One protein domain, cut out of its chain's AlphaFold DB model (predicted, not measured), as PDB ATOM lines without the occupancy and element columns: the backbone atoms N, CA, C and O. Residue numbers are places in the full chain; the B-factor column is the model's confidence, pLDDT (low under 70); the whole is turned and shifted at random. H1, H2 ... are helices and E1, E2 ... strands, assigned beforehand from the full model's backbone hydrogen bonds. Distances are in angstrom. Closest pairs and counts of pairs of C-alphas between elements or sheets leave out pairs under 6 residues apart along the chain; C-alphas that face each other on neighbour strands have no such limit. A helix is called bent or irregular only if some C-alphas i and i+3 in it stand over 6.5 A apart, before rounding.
ATOM      1  N   GLY A  73      50.018 -23.000 -38.278       90.56
ATOM      2  CA  GLY A  73      49.681 -24.179 -37.493       90.56
ATOM      3  C   GLY A  73      50.015 -23.953 -36.024       90.56
ATOM      4  O   GLY A  73      50.407 -22.863 -35.606       90.56
ATOM      5  N   SER A  74      49.849 -24.994 -35.221       91.12
ATOM      6  CA  SER A  74      50.224 -24.958 -33.809       91.12
ATOM      7  C   SER A  74      50.608 -26.340 -33.348       91.12
ATOM      8  O   SER A  74      49.941 -27.259 -33.786       91.12
ATOM      9  N   ILE A  75      51.539 -26.485 -32.422       90.50
ATOM     10  CA  ILE A  75      51.866 -27.758 -31.762       90.50
ATOM     11  C   ILE A  75      51.592 -27.663 -30.264       90.50
ATOM     12  O   ILE A  75      51.349 -26.567 -29.749       90.50
ATOM     13  N   VAL A  76      51.629 -28.797 -29.574       87.44
ATOM     14  CA  VAL A  76      51.729 -28.843 -28.116       87.44
ATOM     15  C   VAL A  76      53.195 -29.018 -27.738       87.44
ATOM     16  O   VAL A  76      53.865 -29.914 -28.239       87.44
ATOM     17  N   LEU A  77      53.701 -28.131 -26.886       83.50
ATOM     18  CA  LEU A  77      55.064 -28.171 -26.369       83.50
ATOM     19  C   LEU A  77      55.045 -27.727 -24.906       83.50
ATOM     20  O   LEU A  77      54.539 -26.645 -24.612       83.50
ATOM     21  N   ASP A  78      55.586 -28.559 -24.014       77.88
ATOM     22  CA  ASP A  78      55.643 -28.312 -22.560       77.88
ATOM     23  C   ASP A  78      54.271 -27.952 -21.949       77.88
ATOM     24  O   ASP A  78      54.118 -26.988 -21.204       77.88
ATOM     25  N   GLY A  79      53.221 -28.684 -22.338       77.19
ATOM     26  CA  GLY A  79      51.864 -28.426 -21.846       77.19
ATOM     27  C   GLY A  79      51.246 -27.109 -22.337       77.19
ATOM     28  O   GLY A  79      50.237 -26.665 -21.794       77.19
ATOM     29  N   GLU A  80      51.803 -26.481 -23.377       79.75
ATOM     30  CA  GLU A  80      51.272 -25.257 -23.979       79.75
ATOM     31  C   GLU A  80      51.036 -25.418 -25.481       79.75
ATOM     32  O   GLU A  80      51.751 -26.137 -26.176       79.75
ATOM     33  N   ARG A  81      50.042 -24.700 -26.021       86.00
ATOM     34  CA  ARG A  81      49.885 -24.578 -27.475       86.00
ATOM     35  C   ARG A  81      50.795 -23.480 -28.000       86.00
ATOM     36  O   ARG A  81      50.677 -22.334 -27.571       86.00
ATOM     37  N   VAL A  82      51.627 -23.819 -28.976       87.19
ATOM     38  CA  VAL A  82      52.613 -22.908 -29.561       87.19
ATOM     39  C   VAL A  82      52.393 -22.795 -31.061       87.19
ATOM     40  O   VAL A  82      52.184 -23.802 -31.735       87.19
ATOM     41  N   ALA A  83      52.391 -21.573 -31.588       88.81
ATOM     42  CA  ALA A  83      52.259 -21.310 -33.011       88.81
ATOM     43  C   ALA A  83      53.506 -21.780 -33.765       88.81
ATOM     44  O   ALA A  83      54.628 -21.493 -33.356       88.81
ATOM     45  N   ILE A  84      53.299 -22.452 -34.897       91.19
ATOM     46  CA  ILE A  84      54.373 -22.784 -35.833       91.19
ATOM     47  C   ILE A  84      53.929 -22.526 -37.267       91.19
ATOM     48  O   ILE A  84      52.737 -22.543 -37.588       91.19
ATOM     49  N   GLN A  85      54.896 -22.340 -38.157       91.00
ATOM     50  CA  GLN A  85      54.636 -22.333 -39.587       91.00
ATOM     51  C   GLN A  85      54.663 -23.779 -40.099       91.00
ATOM     52  O   GLN A  85      55.724 -24.385 -40.209       91.00
ATOM     53  N   LYS A  86      53.490 -24.345 -40.403       93.12
ATOM     54  CA  LYS A  86      53.344 -25.718 -40.901       93.12
ATOM     55  C   LYS A  86      53.609 -25.745 -42.416       93.12
ATOM     56  O   LYS A  86      52.796 -25.187 -43.165       93.12
ATOM     57  N   PRO A  87      54.684 -26.384 -42.906       92.50
ATOM     58  CA  PRO A  87      54.858 -26.616 -44.336       92.50
ATOM     59  C   PRO A  87      53.819 -27.624 -44.849       92.50
ATOM     60  O   PRO A  87      53.256 -28.406 -44.084       92.50
ATOM     61  N   ARG A  88      53.530 -27.606 -46.152       93.19
ATOM     62  CA  ARG A  88      52.536 -28.492 -46.772       93.19
ATOM     63  C   ARG A  88      53.136 -29.272 -47.926       93.19
ATOM     64  O   ARG A  88      53.884 -28.724 -48.735       93.19
ATOM     65  N   ALA A  89      52.704 -30.518 -48.058       92.44
ATOM     66  CA  ALA A  89      52.928 -31.344 -49.233       92.44
ATOM     67  C   ALA A  89      51.579 -31.729 -49.848       92.44
ATOM     68  O   ALA A  89      50.578 -31.875 -49.147       92.44
ATOM     69  N   ARG A  90      51.533 -31.874 -51.169       90.38
ATOM     70  CA  ARG A  90      50.331 -32.236 -51.919       90.38
ATOM     71  C   ARG A  90      50.618 -33.382 -52.874       90.38
ATOM     72  O   ARG A  90      51.638 -33.402 -53.553       90.38
ATOM     73  N   ARG A  91      49.689 -34.324 -52.976       89.94
ATOM     74  CA  ARG A  91      49.753 -35.455 -53.906       89.94
ATOM     75  C   ARG A  91      48.380 -35.637 -54.538       89.94
ATOM     76  O   ARG A  91      47.382 -35.678 -53.826       89.94
ATOM     77  N   ASN A  92      48.322 -35.698 -55.868       86.25
ATOM     78  CA  ASN A  92      47.071 -35.824 -56.632       86.25
ATOM     79  C   ASN A  92      46.008 -34.772 -56.242       86.25
ATOM     80  O   ASN A  92      44.845 -35.098 -56.022       86.25
ATOM     81  N   GLY A  93      46.428 -33.514 -56.070       83.31
ATOM     82  CA  GLY A  93      45.542 -32.404 -55.694       83.31
ATOM     83  C   GLY A  93      45.093 -32.371 -54.225       83.31
ATOM     84  O   GLY A  93      44.424 -31.419 -53.833       83.31
ATOM     85  N   LYS A  94      45.478 -33.349 -53.392       89.44
ATOM     86  CA  LYS A  94      45.127 -33.414 -51.961       89.44
ATOM     87  C   LYS A  94      46.337 -33.145 -51.071       89.44
ATOM     88  O   LYS A  94      47.458 -33.492 -51.436       89.44
ATOM     89  N   GLU A  95      46.118 -32.530 -49.909       91.19
ATOM     90  CA  GLU A  95      47.169 -32.342 -48.898       91.19
ATOM     91  C   GLU A  95      47.562 -33.689 -48.278       91.19
ATOM     92  O   GLU A  95      46.708 -34.520 -47.966       91.19
ATOM     93  N   VAL A  96      48.866 -33.905 -48.133       92.31
ATOM     94  CA  VAL A  96      49.444 -35.071 -47.463       92.31
ATOM     95  C   VAL A  96      49.548 -34.755 -45.973       92.31
ATOM     96  O   VAL A  96      50.026 -33.683 -45.598       92.31
ATOM     97  N   LYS A  97      49.079 -35.675 -45.124       92.81
ATOM     98  CA  LYS A  97      49.265 -35.570 -43.673       92.81
ATOM     99  C   LYS A  97      50.742 -35.763 -43.344       92.81
ATOM    100  O   LYS A  97      51.363 -36.657 -43.907       92.81
ATOM    101  N   LEU A  98      51.266 -34.922 -42.460       93.25
ATOM    102  CA  LEU A  98      52.641 -35.018 -41.978       93.25
ATOM    103  C   LEU A  98      52.611 -35.735 -40.631       93.25
ATOM    104  O   LEU A  98      52.048 -35.202 -39.676       93.25
ATOM    105  N   GLU A  99      53.170 -36.934 -40.562       92.69
ATOM    106  CA  GLU A  99      53.165 -37.794 -39.381       92.69
ATOM    107  C   GLU A  99      53.798 -37.089 -38.183       92.69
ATOM    108  O   GLU A  99      53.204 -37.060 -37.103       92.69
ATOM    109  N   ARG A 100      54.946 -36.422 -38.378       92.44
ATOM    110  CA  ARG A 100      55.638 -35.710 -37.292       92.44
ATOM    111  C   ARG A 100      54.793 -34.547 -36.764       92.44
ATOM    112  O   ARG A 100      54.745 -34.314 -35.560       92.44
ATOM    113  N   TYR A 101      54.077 -33.840 -37.642       92.25
ATOM    114  CA  TYR A 101      53.164 -32.766 -37.229       92.25
ATOM    115  C   TYR A 101      51.945 -33.296 -36.462       92.25
ATOM    116  O   TYR A 101      51.528 -32.661 -35.495       92.25
ATOM    117  N   GLU A 102      51.370 -34.428 -36.887       91.31
ATOM    118  CA  GLU A 102      50.215 -35.051 -36.225       91.31
ATOM    119  C   GLU A 102      50.576 -35.559 -34.822       91.31
ATOM    120  O   GLU A 102      49.805 -35.337 -33.892       91.31
ATOM    121  N   ILE A 103      51.765 -36.144 -34.636       89.44
ATOM    122  CA  ILE A 103      52.272 -36.526 -33.304       89.44
ATOM    123  C   ILE A 103      52.334 -35.297 -32.387       89.44
ATOM    124  O   ILE A 103      51.836 -35.321 -31.265       89.44
ATOM    125  N   LEU A 104      52.853 -34.179 -32.896       89.12
ATOM    126  CA  LEU A 104      52.957 -32.915 -32.159       89.12
ATOM    127  C   LEU A 104      51.615 -32.170 -31.992       89.12
ATOM    128  O   LEU A 104      51.570 -31.122 -31.340       89.12
ATOM    129  N   GLN A 105      50.518 -32.668 -32.581       88.94
ATOM    130  CA  GLN A 105      49.161 -32.207 -32.258       88.94
ATOM    131  C   GLN A 105      48.598 -32.865 -31.000       88.94
ATOM    132  O   GLN A 105      47.561 -32.390 -30.515       88.94
ATOM    133  N   ASP A 106      49.210 -33.944 -30.497       87.56
ATOM    134  CA  ASP A 106      48.664 -34.642 -29.344       87.56
ATOM    135  C   ASP A 106      48.595 -33.703 -28.136       87.56
ATOM    136  O   ASP A 106      49.537 -33.012 -27.757       87.56
ATOM    137  N   ARG A 107      47.408 -33.660 -27.539       85.75
ATOM    138  CA  ARG A 107      47.084 -32.830 -26.386       85.75
ATOM    139  C   ARG A 107      47.186 -33.590 -25.076       85.75
ATOM    140  O   ARG A 107      46.634 -33.103 -24.100       85.75
ATOM    141  N   SER A 108      47.742 -34.798 -25.046       84.62
ATOM    142  CA  SER A 108      47.851 -35.589 -23.811       84.62
ATOM    143  C   SER A 108      48.630 -34.820 -22.740       84.62
ATOM    144  O   SER A 108      48.071 -34.530 -21.688       84.62
ATOM    145  N   ASP A 109      49.814 -34.307 -23.079       82.19
ATOM    146  CA  ASP A 109      50.635 -33.503 -22.161       82.19
ATOM    147  C   ASP A 109      49.937 -32.205 -21.730       82.19
ATOM    148  O   ASP A 109      49.972 -31.809 -20.566       82.19
ATOM    149  N   LEU A 110      49.247 -31.540 -22.665       85.81
ATOM    150  CA  LEU A 110      48.437 -30.351 -22.378       85.81
ATOM    151  C   LEU A 110      47.313 -30.665 -21.383       85.81
ATOM    152  O   LEU A 110      47.042 -29.871 -20.485       85.81
ATOM    153  N   ARG A 111      46.636 -31.800 -21.564       87.94
ATOM    154  CA  ARG A 111      45.529 -32.250 -20.714       87.94
ATOM    155  C   ARG A 111      46.011 -32.552 -19.304       87.94
ATOM    156  O   ARG A 111      45.449 -31.997 -18.360       87.94
ATOM    157  N   GLU A 112      47.086 -33.324 -19.182       86.06
ATOM    158  CA  GLU A 112      47.699 -33.654 -17.896       86.06
ATOM    159  C   GLU A 112      48.181 -32.388 -17.172       86.06
ATOM    160  O   GLU A 112      47.907 -32.186 -15.986       86.06
ATOM    161  N   HIS A 113      48.827 -31.473 -17.902       86.31
ATOM    162  CA  HIS A 113      49.263 -30.188 -17.362       86.31
ATOM    163  C   HIS A 113      48.080 -29.352 -16.847       86.31
ATOM    164  O   HIS A 113      48.115 -28.837 -15.726       86.31
ATOM    165  N   VAL A 114      47.003 -29.248 -17.634       88.38
ATOM    166  CA  VAL A 114      45.772 -28.552 -17.231       88.38
ATOM    167  C   VAL A 114      45.168 -29.184 -15.975       88.38
ATOM    168  O   VAL A 114      44.813 -28.453 -15.050       88.38
ATOM    169  N   GLU A 115      45.050 -30.510 -15.913       89.38
ATOM    170  CA  GLU A 115      44.520 -31.218 -14.742       89.38
ATOM    171  C   GLU A 115      45.342 -30.935 -13.488       89.38
ATOM    172  O   GLU A 115      44.783 -30.503 -12.478       89.38
ATOM    173  N   ARG A 116      46.669 -31.050 -13.581       87.12
ATOM    174  CA  ARG A 116      47.596 -30.781 -12.477       87.12
ATOM    175  C   ARG A 116      47.438 -29.367 -11.917       87.12
ATOM    176  O   ARG A 116      47.318 -29.187 -10.705       87.12
ATOM    177  N   LEU A 117      47.390 -28.353 -12.785       86.38
ATOM    178  CA  LEU A 117      47.212 -26.960 -12.357       86.38
ATOM    179  C   LEU A 117      45.832 -26.716 -11.727       86.38
ATOM    180  O   LEU A 117      45.715 -25.998 -10.728       86.38
ATOM    181  N   MET A 118      44.786 -27.324 -12.287       85.69
ATOM    182  CA  MET A 118      43.427 -27.220 -11.756       85.69
ATOM    183  C   MET A 118      43.314 -27.871 -10.369       85.69
ATOM    184  O   MET A 118      42.720 -27.268  -9.472       85.69
ATOM    185  N   LEU A 119      43.934 -29.040 -10.159       85.31
ATOM    186  CA  LEU A 119      44.024 -29.709  -8.854       85.31
ATOM    187  C   LEU A 119      44.849 -28.897  -7.843       85.31
ATOM    188  O   LEU A 119      44.460 -28.799  -6.681       85.31
ATOM    189  N   ALA A 120      45.905 -28.207  -8.286       82.25
ATOM    190  CA  ALA A 120      46.659 -27.254  -7.462       82.25
ATOM    191  C   ALA A 120      45.856 -25.983  -7.093       82.25
ATOM    192  O   ALA A 120      46.307 -25.143  -6.306       82.25
ATOM    193  N   GLY A 121      44.640 -25.830  -7.628       80.44
ATOM    194  CA  GLY A 121      43.704 -24.763  -7.289       80.44
ATOM    195  C   GLY A 121      43.790 -23.528  -8.180       80.44
ATOM    196  O   GLY A 121      43.206 -22.493  -7.827       80.44
ATOM    197  N   ILE A 122      44.481 -23.604  -9.319       81.94
ATOM    198  CA  ILE A 122      44.482 -22.544 -10.329       81.94
ATOM    199  C   ILE A 122      43.134 -22.581 -11.045       81.94
ATOM    200  O   ILE A 122      42.769 -23.556 -11.689       81.94
ATOM    201  N   SER A 123      42.350 -21.507 -10.919       77.19
ATOM    202  CA  SER A 123      41.062 -21.435 -11.612       77.19
ATOM    203  C   SER A 123      41.254 -21.318 -13.126       77.19
ATOM    204  O   SER A 123      42.212 -20.698 -13.585       77.19
ATOM    205  N   THR A 124      40.254 -21.739 -13.908       76.00
ATOM    206  CA  THR A 124      40.240 -21.542 -15.372       76.00
ATOM    207  C   THR A 124      40.457 -20.083 -15.802       76.00
ATOM    208  O   THR A 124      40.818 -19.830 -16.941       76.00
ATOM    209  N   ARG A 125      40.165 -19.107 -14.920       74.50
ATOM    210  CA  ARG A 125      40.365 -17.669 -15.183       74.50
ATOM    211  C   ARG A 125      41.806 -17.216 -14.939       74.50
ATOM    212  O   ARG A 125      42.231 -16.234 -15.527       74.50
ATOM    213  N   ASN A 126      42.524 -17.899 -14.052       77.62
ATOM    214  CA  ASN A 126      43.915 -17.593 -13.726       77.62
ATOM    215  C   ASN A 126      44.904 -18.484 -14.484       77.62
ATOM    216  O   ASN A 126      46.091 -18.204 -14.415       77.62
ATOM    217  N   TYR A 127      44.435 -19.501 -15.215       79.38
ATOM    218  CA  TYR A 127      45.279 -20.377 -16.033       79.38
ATOM    219  C   TYR A 127      46.187 -19.591 -16.988       79.38
ATOM    220  O   TYR A 127      47.380 -19.833 -17.067       79.38
ATOM    221  N   GLU A 128      45.662 -18.567 -17.660       74.88
ATOM    222  CA  GLU A 128      46.470 -17.747 -18.571       74.88
ATOM    223  C   GLU A 128      47.634 -17.028 -17.864       74.88
ATOM    224  O   GLU A 128      48.655 -16.741 -18.478       74.88
ATOM    225  N   LYS A 129      47.515 -16.770 -16.554       76.31
ATOM    226  CA  LYS A 129      48.585 -16.157 -15.752       76.31
ATOM    227  C   LYS A 129      49.691 -17.142 -15.383       76.31
ATOM    228  O   LYS A 129      50.742 -16.695 -14.942       76.31
ATOM    229  N   THR A 130      49.447 -18.446 -15.506       73.06
ATOM    230  CA  THR A 130      50.441 -19.488 -15.212       73.06
ATOM    231  C   THR A 130      51.194 -19.937 -16.453       73.06
ATOM    232  O   THR A 130      52.213 -20.603 -16.321       73.06
ATOM    233  N   LEU A 131      50.709 -19.563 -17.640       69.94
ATOM    234  CA  LEU A 131      51.395 -19.813 -18.897       69.94
ATOM    235  C   LEU A 131      52.632 -18.930 -19.031       69.94
ATOM    236  O   LEU A 131      52.624 -17.745 -18.676       69.94
ATOM    237  N   ARG A 132      53.675 -19.493 -19.631       67.12
ATOM    238  CA  ARG A 132      54.858 -18.750 -20.048       67.12
ATOM    239  C   ARG A 132      54.456 -17.877 -21.232       67.12
ATOM    240  O   ARG A 132      54.196 -18.356 -22.338       67.12
ATOM    241  N   LYS A 133      54.346 -16.571 -20.989       64.19
ATOM    242  CA  LYS A 133      54.000 -15.581 -22.015       64.19
ATOM    243  C   LYS A 133      55.180 -15.398 -22.967       64.19
ATOM    244  O   LYS A 133      56.039 -14.559 -22.733       64.19
ATOM    245  N   THR A 134      55.217 -16.193 -24.029       63.12
ATOM    246  CA  THR A 134      56.138 -16.001 -25.157       63.12
ATOM    247  C   THR A 134      55.357 -15.560 -26.389       63.12
ATOM    248  O   THR A 134      54.155 -15.811 -26.466       63.12
ATOM    249  N   GLU A 135      56.019 -14.935 -27.365       60.62
ATOM    250  CA  GLU A 135      55.367 -14.461 -28.601       60.62
ATOM    251  C   GLU A 135      54.669 -15.584 -29.384       60.62
ATOM    252  O   GLU A 135      53.648 -15.358 -30.032       60.62
ATOM    253  N   ALA A 136      55.183 -16.814 -29.290       58.34
ATOM    254  CA  ALA A 136      54.611 -17.977 -29.957       58.34
ATOM    255  C   ALA A 136      53.496 -18.671 -29.145       58.34
ATOM    256  O   ALA A 136      52.813 -19.549 -29.677       58.34
ATOM    257  N   SER A 137      53.286 -18.312 -27.872       72.81
ATOM    258  CA  SER A 137      52.276 -18.943 -27.011       72.81
ATOM    259  C   SER A 137      50.864 -18.574 -27.476       72.81
ATOM    260  O   SER A 137      50.463 -17.416 -27.434       72.81
ATOM    261  N   LEU A 138      50.059 -19.567 -27.861       66.31
ATOM    262  CA  LEU A 138      48.687 -19.348 -28.340       66.31
ATOM    263  C   LEU A 138      47.641 -19.276 -27.219       66.31
ATOM    264  O   LEU A 138      46.460 -19.057 -27.497       66.31
ATOM    265  N   GLY A 139      48.061 -19.456 -25.964       67.94
ATOM    266  CA  GLY A 139      47.175 -19.496 -24.806       67.94
ATOM    267  C   GLY A 139      46.113 -20.601 -24.889       67.94
ATOM    268  O   GLY A 139      45.954 -21.311 -25.886       67.94
ATOM    269  N   LEU A 140      45.332 -20.744 -23.824       74.69
ATOM    270  CA  LEU A 140      44.054 -21.447 -23.883       74.69
ATOM    271  C   LEU A 140      42.970 -20.523 -23.350       74.69
ATOM    272  O   LEU A 140      43.092 -19.967 -22.262       74.69
ATOM    273  N   SER A 141      41.866 -20.409 -24.090       78.50
ATOM    274  CA  SER A 141      40.687 -19.729 -23.563       78.50
ATOM    275  C   SER A 141      40.131 -20.487 -22.359       78.50
ATOM    276  O   SER A 141      40.254 -21.710 -22.261       78.50
ATOM    277  N   ARG A 142      39.421 -19.781 -21.474       79.69
ATOM    278  CA  ARG A 142      38.755 -20.374 -20.302       79.69
ATOM    279  C   ARG A 142      37.938 -21.627 -20.650       79.69
ATOM    280  O   ARG A 142      37.985 -22.627 -19.936       79.69
ATOM    281  N   SER A 143      37.190 -21.570 -21.751       82.94
ATOM    282  CA  SER A 143      36.365 -22.686 -22.222       82.94
ATOM    283  C   SER A 143      37.205 -23.843 -22.762       82.94
ATOM    284  O   SER A 143      36.801 -24.990 -22.617       82.94
ATOM    285  N   ALA A 144      38.369 -23.571 -23.365       83.69
ATOM    286  CA  ALA A 144      39.296 -24.615 -23.791       83.69
ATOM    287  C   ALA A 144      39.913 -25.338 -22.588       83.69
ATOM    288  O   ALA A 144      39.811 -26.557 -22.530       83.69
ATOM    289  N   VAL A 145      40.413 -24.601 -21.589       85.00
ATOM    290  CA  VAL A 145      40.925 -25.175 -20.327       85.00
ATOM    291  C   VAL A 145      39.874 -26.069 -19.671       85.00
ATOM    292  O   VAL A 145      40.157 -27.202 -19.301       85.00
ATOM    293  N   SER A 146      38.623 -25.601 -19.585       85.50
ATOM    294  CA  SER A 146      37.542 -26.403 -19.007       85.50
ATOM    295  C   SER A 146      37.265 -27.691 -19.785       85.50
ATOM    296  O   SER A 146      36.918 -28.690 -19.161       85.50
ATOM    297  N   ARG A 147      37.368 -27.686 -21.120       89.56
ATOM    298  CA  ARG A 147      37.153 -28.891 -21.939       89.56
ATOM    299  C   ARG A 147      38.289 -29.894 -21.773       89.56
ATOM    300  O   ARG A 147      37.998 -31.070 -21.586       89.56
ATOM    301  N   GLU A 148      39.537 -29.428 -21.806       89.69
ATOM    302  CA  GLU A 148      40.704 -30.294 -21.596       89.69
ATOM    303  C   GLU A 148      40.668 -30.906 -20.186       89.69
ATOM    304  O   GLU A 148      40.797 -32.118 -20.053       89.69
ATOM    305  N   PHE A 149      40.331 -30.115 -19.155       90.44
ATOM    306  CA  PHE A 149      40.128 -30.628 -17.797       90.44
ATOM    307  C   PHE A 149      39.024 -31.688 -17.728       90.44
ATOM    308  O   PHE A 149      39.209 -32.729 -17.110       90.44
ATOM    309  N   VAL A 150      37.859 -31.452 -18.345       91.75
ATOM    310  CA  VAL A 150      36.753 -32.429 -18.335       91.75
ATOM    311  C   VAL A 150      37.166 -33.744 -18.987       91.75
ATOM    312  O   VAL A 150      36.787 -34.796 -18.484       91.75
ATOM    313  N   LYS A 151      37.930 -33.687 -20.081       92.94
ATOM    314  CA  LYS A 151      38.419 -34.883 -20.768       92.94
ATOM    315  C   LYS A 151      39.429 -35.643 -19.903       92.94
ATOM    316  O   LYS A 151      39.189 -36.809 -19.618       92.94
ATOM    317  N   SER A 152      40.466 -34.954 -19.429       93.19
ATOM    318  CA  SER A 152      41.529 -35.529 -18.595       93.19
ATOM    319  C   SER A 152      40.971 -36.126 -17.296       93.19
ATOM    320  O   SER A 152      41.087 -37.318 -17.047       93.19
ATOM    321  N   SER A 153      40.167 -35.355 -16.557       93.81
ATOM    322  CA  SER A 153      39.554 -35.828 -15.306       93.81
ATOM    323  C   SER A 153      38.570 -36.992 -15.488       93.81
ATOM    324  O   SER A 153      38.315 -37.744 -14.548       93.81
ATOM    325  N   ARG A 154      37.987 -37.157 -16.686       95.19
ATOM    326  CA  ARG A 154      37.177 -38.338 -17.019       95.19
ATOM    327  C   ARG A 154      38.048 -39.554 -17.298       95.19
ATOM    328  O   ARG A 154      37.690 -40.642 -16.865       95.19
ATOM    329  N   GLU A 155      39.169 -39.372 -17.990       95.06
ATOM    330  CA  GLU A 155      40.183 -40.415 -18.181       95.06
ATOM    331  C   GLU A 155      40.708 -40.887 -16.809       95.06
ATOM    332  O   GLU A 155      40.683 -42.088 -16.544       95.06
ATOM    333  N   SER A 156      41.013 -39.962 -15.889       95.38
ATOM    334  CA  SER A 156      41.381 -40.241 -14.490       95.38
ATOM    335  C   SER A 156      40.300 -41.015 -13.725       95.38
ATOM    336  O   SER A 156      40.582 -42.048 -13.116       95.38
ATOM    337  N   LEU A 157      39.039 -40.569 -13.775       95.81
ATOM    338  CA  LEU A 157      37.922 -41.274 -13.134       95.81
ATOM    339  C   LEU A 157      37.759 -42.701 -13.675       95.81
ATOM    340  O   LEU A 157      37.628 -43.651 -12.901       95.81
ATOM    341  N   ASN A 158      37.785 -42.850 -14.999       96.00
ATOM    342  CA  ASN A 158      37.679 -44.147 -15.652       96.00
ATOM    343  C   ASN A 158      38.849 -45.045 -15.255       96.00
ATOM    344  O   ASN A 158      38.626 -46.203 -14.921       96.00
ATOM    345  N   HIS A 159      40.078 -44.523 -15.240       96.19
ATOM    346  CA  HIS A 159      41.256 -45.266 -14.807       96.19
ATOM    347  C   HIS A 159      41.106 -45.764 -13.366       96.19
ATOM    348  O   HIS A 159      41.246 -46.960 -13.121       96.19
ATOM    349  N   LEU A 160      40.732 -44.889 -12.427       96.50
ATOM    350  CA  LEU A 160      40.545 -45.261 -11.023       96.50
ATOM    351  C   LEU A 160      39.489 -46.367 -10.849       96.50
ATOM    352  O   LEU A 160      39.715 -47.311 -10.093       96.50
ATOM    353  N   ASN A 161      38.367 -46.288 -11.571       96.06
ATOM    354  CA  ASN A 161      37.265 -47.251 -11.456       96.06
ATOM    355  C   ASN A 161      37.422 -48.515 -12.323       96.06
ATOM    356  O   ASN A 161      36.651 -49.455 -12.146       96.06
ATOM    357  N   SER A 162      38.392 -48.568 -13.244       95.81
ATOM    358  CA  SER A 162      38.607 -49.718 -14.146       95.81
ATOM    359  C   SER A 162      39.941 -50.442 -13.949       95.81
ATOM    360  O   SER A 162      40.095 -51.569 -14.421       95.81
ATOM    361  N   ARG A 163      40.904 -49.835 -13.243       95.31
ATOM    362  CA  ARG A 163      42.216 -50.446 -13.008       95.31
ATOM    363  C   ARG A 163      42.114 -51.741 -12.202       95.31
ATOM    364  O   ARG A 163      41.260 -51.884 -11.321       95.31
TER     365      ARG A 163
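AT A GLANCE: This is residues 73 to 163 of the 411 residues of the protein "Mutator family transposase" of Leptonema illini DSM 21528 (UniProt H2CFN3). A long bent strand, E2, pairs near one end with E1 and near the other with E3, making a slender ribbon of two staggered hairpins; at the E1 end, H2 is crossed by the long helix H3, whose residues 157 to 162 stick out. The 91 printed residues hold, in order, E1, E2, E3, H1, H2 and H3; the antiparallel sheet runs E1, E2, E3. The class is mixed, helices and strands. The whole is loose, with a radius of gyration of the C-alphas of 15.7 A, and flat, spanning 48 by 37 by 19 A.

HOW THE PARTS SIT: E1, residues 73 to 77, and E2, residues 80 to 91, form an antiparallel hairpin, with N 75 and O 82 within hydrogen-bond range at 2.8 A. E2 bends by 61 degrees at residue 83. E2 and E3, residues 94 to 96, form the next antiparallel hairpin, with N 96 and O 89 within range at 2.8 A, completing a meander, each strand the antiparallel neighbour of the one before. H1, residues 99 to 103, only grazes the sheet with residues 101 to 103; the closest C-alphas of H1 and E1 are those of Tyr 101 and Ile 75, 7.5 A apart. H2, residues 108 to 119, only grazes it with residues 108 to 114; its closest C-alpha pair with E2 is Leu 110 and Glu 80, 6.0 A. H3, residues 142 to 162, touches H2 with residues 145 to 153 alone, about perpendicular at 87 degrees; their closest C-alphas, of Glu 148 and Arg 111, are 5.3 A apart. H3 is not on the sheet. In H1, H2 and H3 every O i to N i+4 pair is within hydrogen-bond range.

IN THESE COORDINATES: E1 begins at C-alpha 73, (49.681, -24.179, -37.493), and spans 13.0 A. E2 spans 31.7 A, E3 6.5 A, H1 6.3 A and H2 16.5 A. H3 spans 30.0 A and ends at C-alpha 162, (38.607, -49.718, -14.146).

THE WHOLE: The C-alphas of Asn 92 and Gly 121, the two farthest apart, are 50.7 A apart. The printed part has no cut. The link from H2 to H3 is long, 22 residues. Residues 131 to 136 and 138 to 139 have pLDDT under 70.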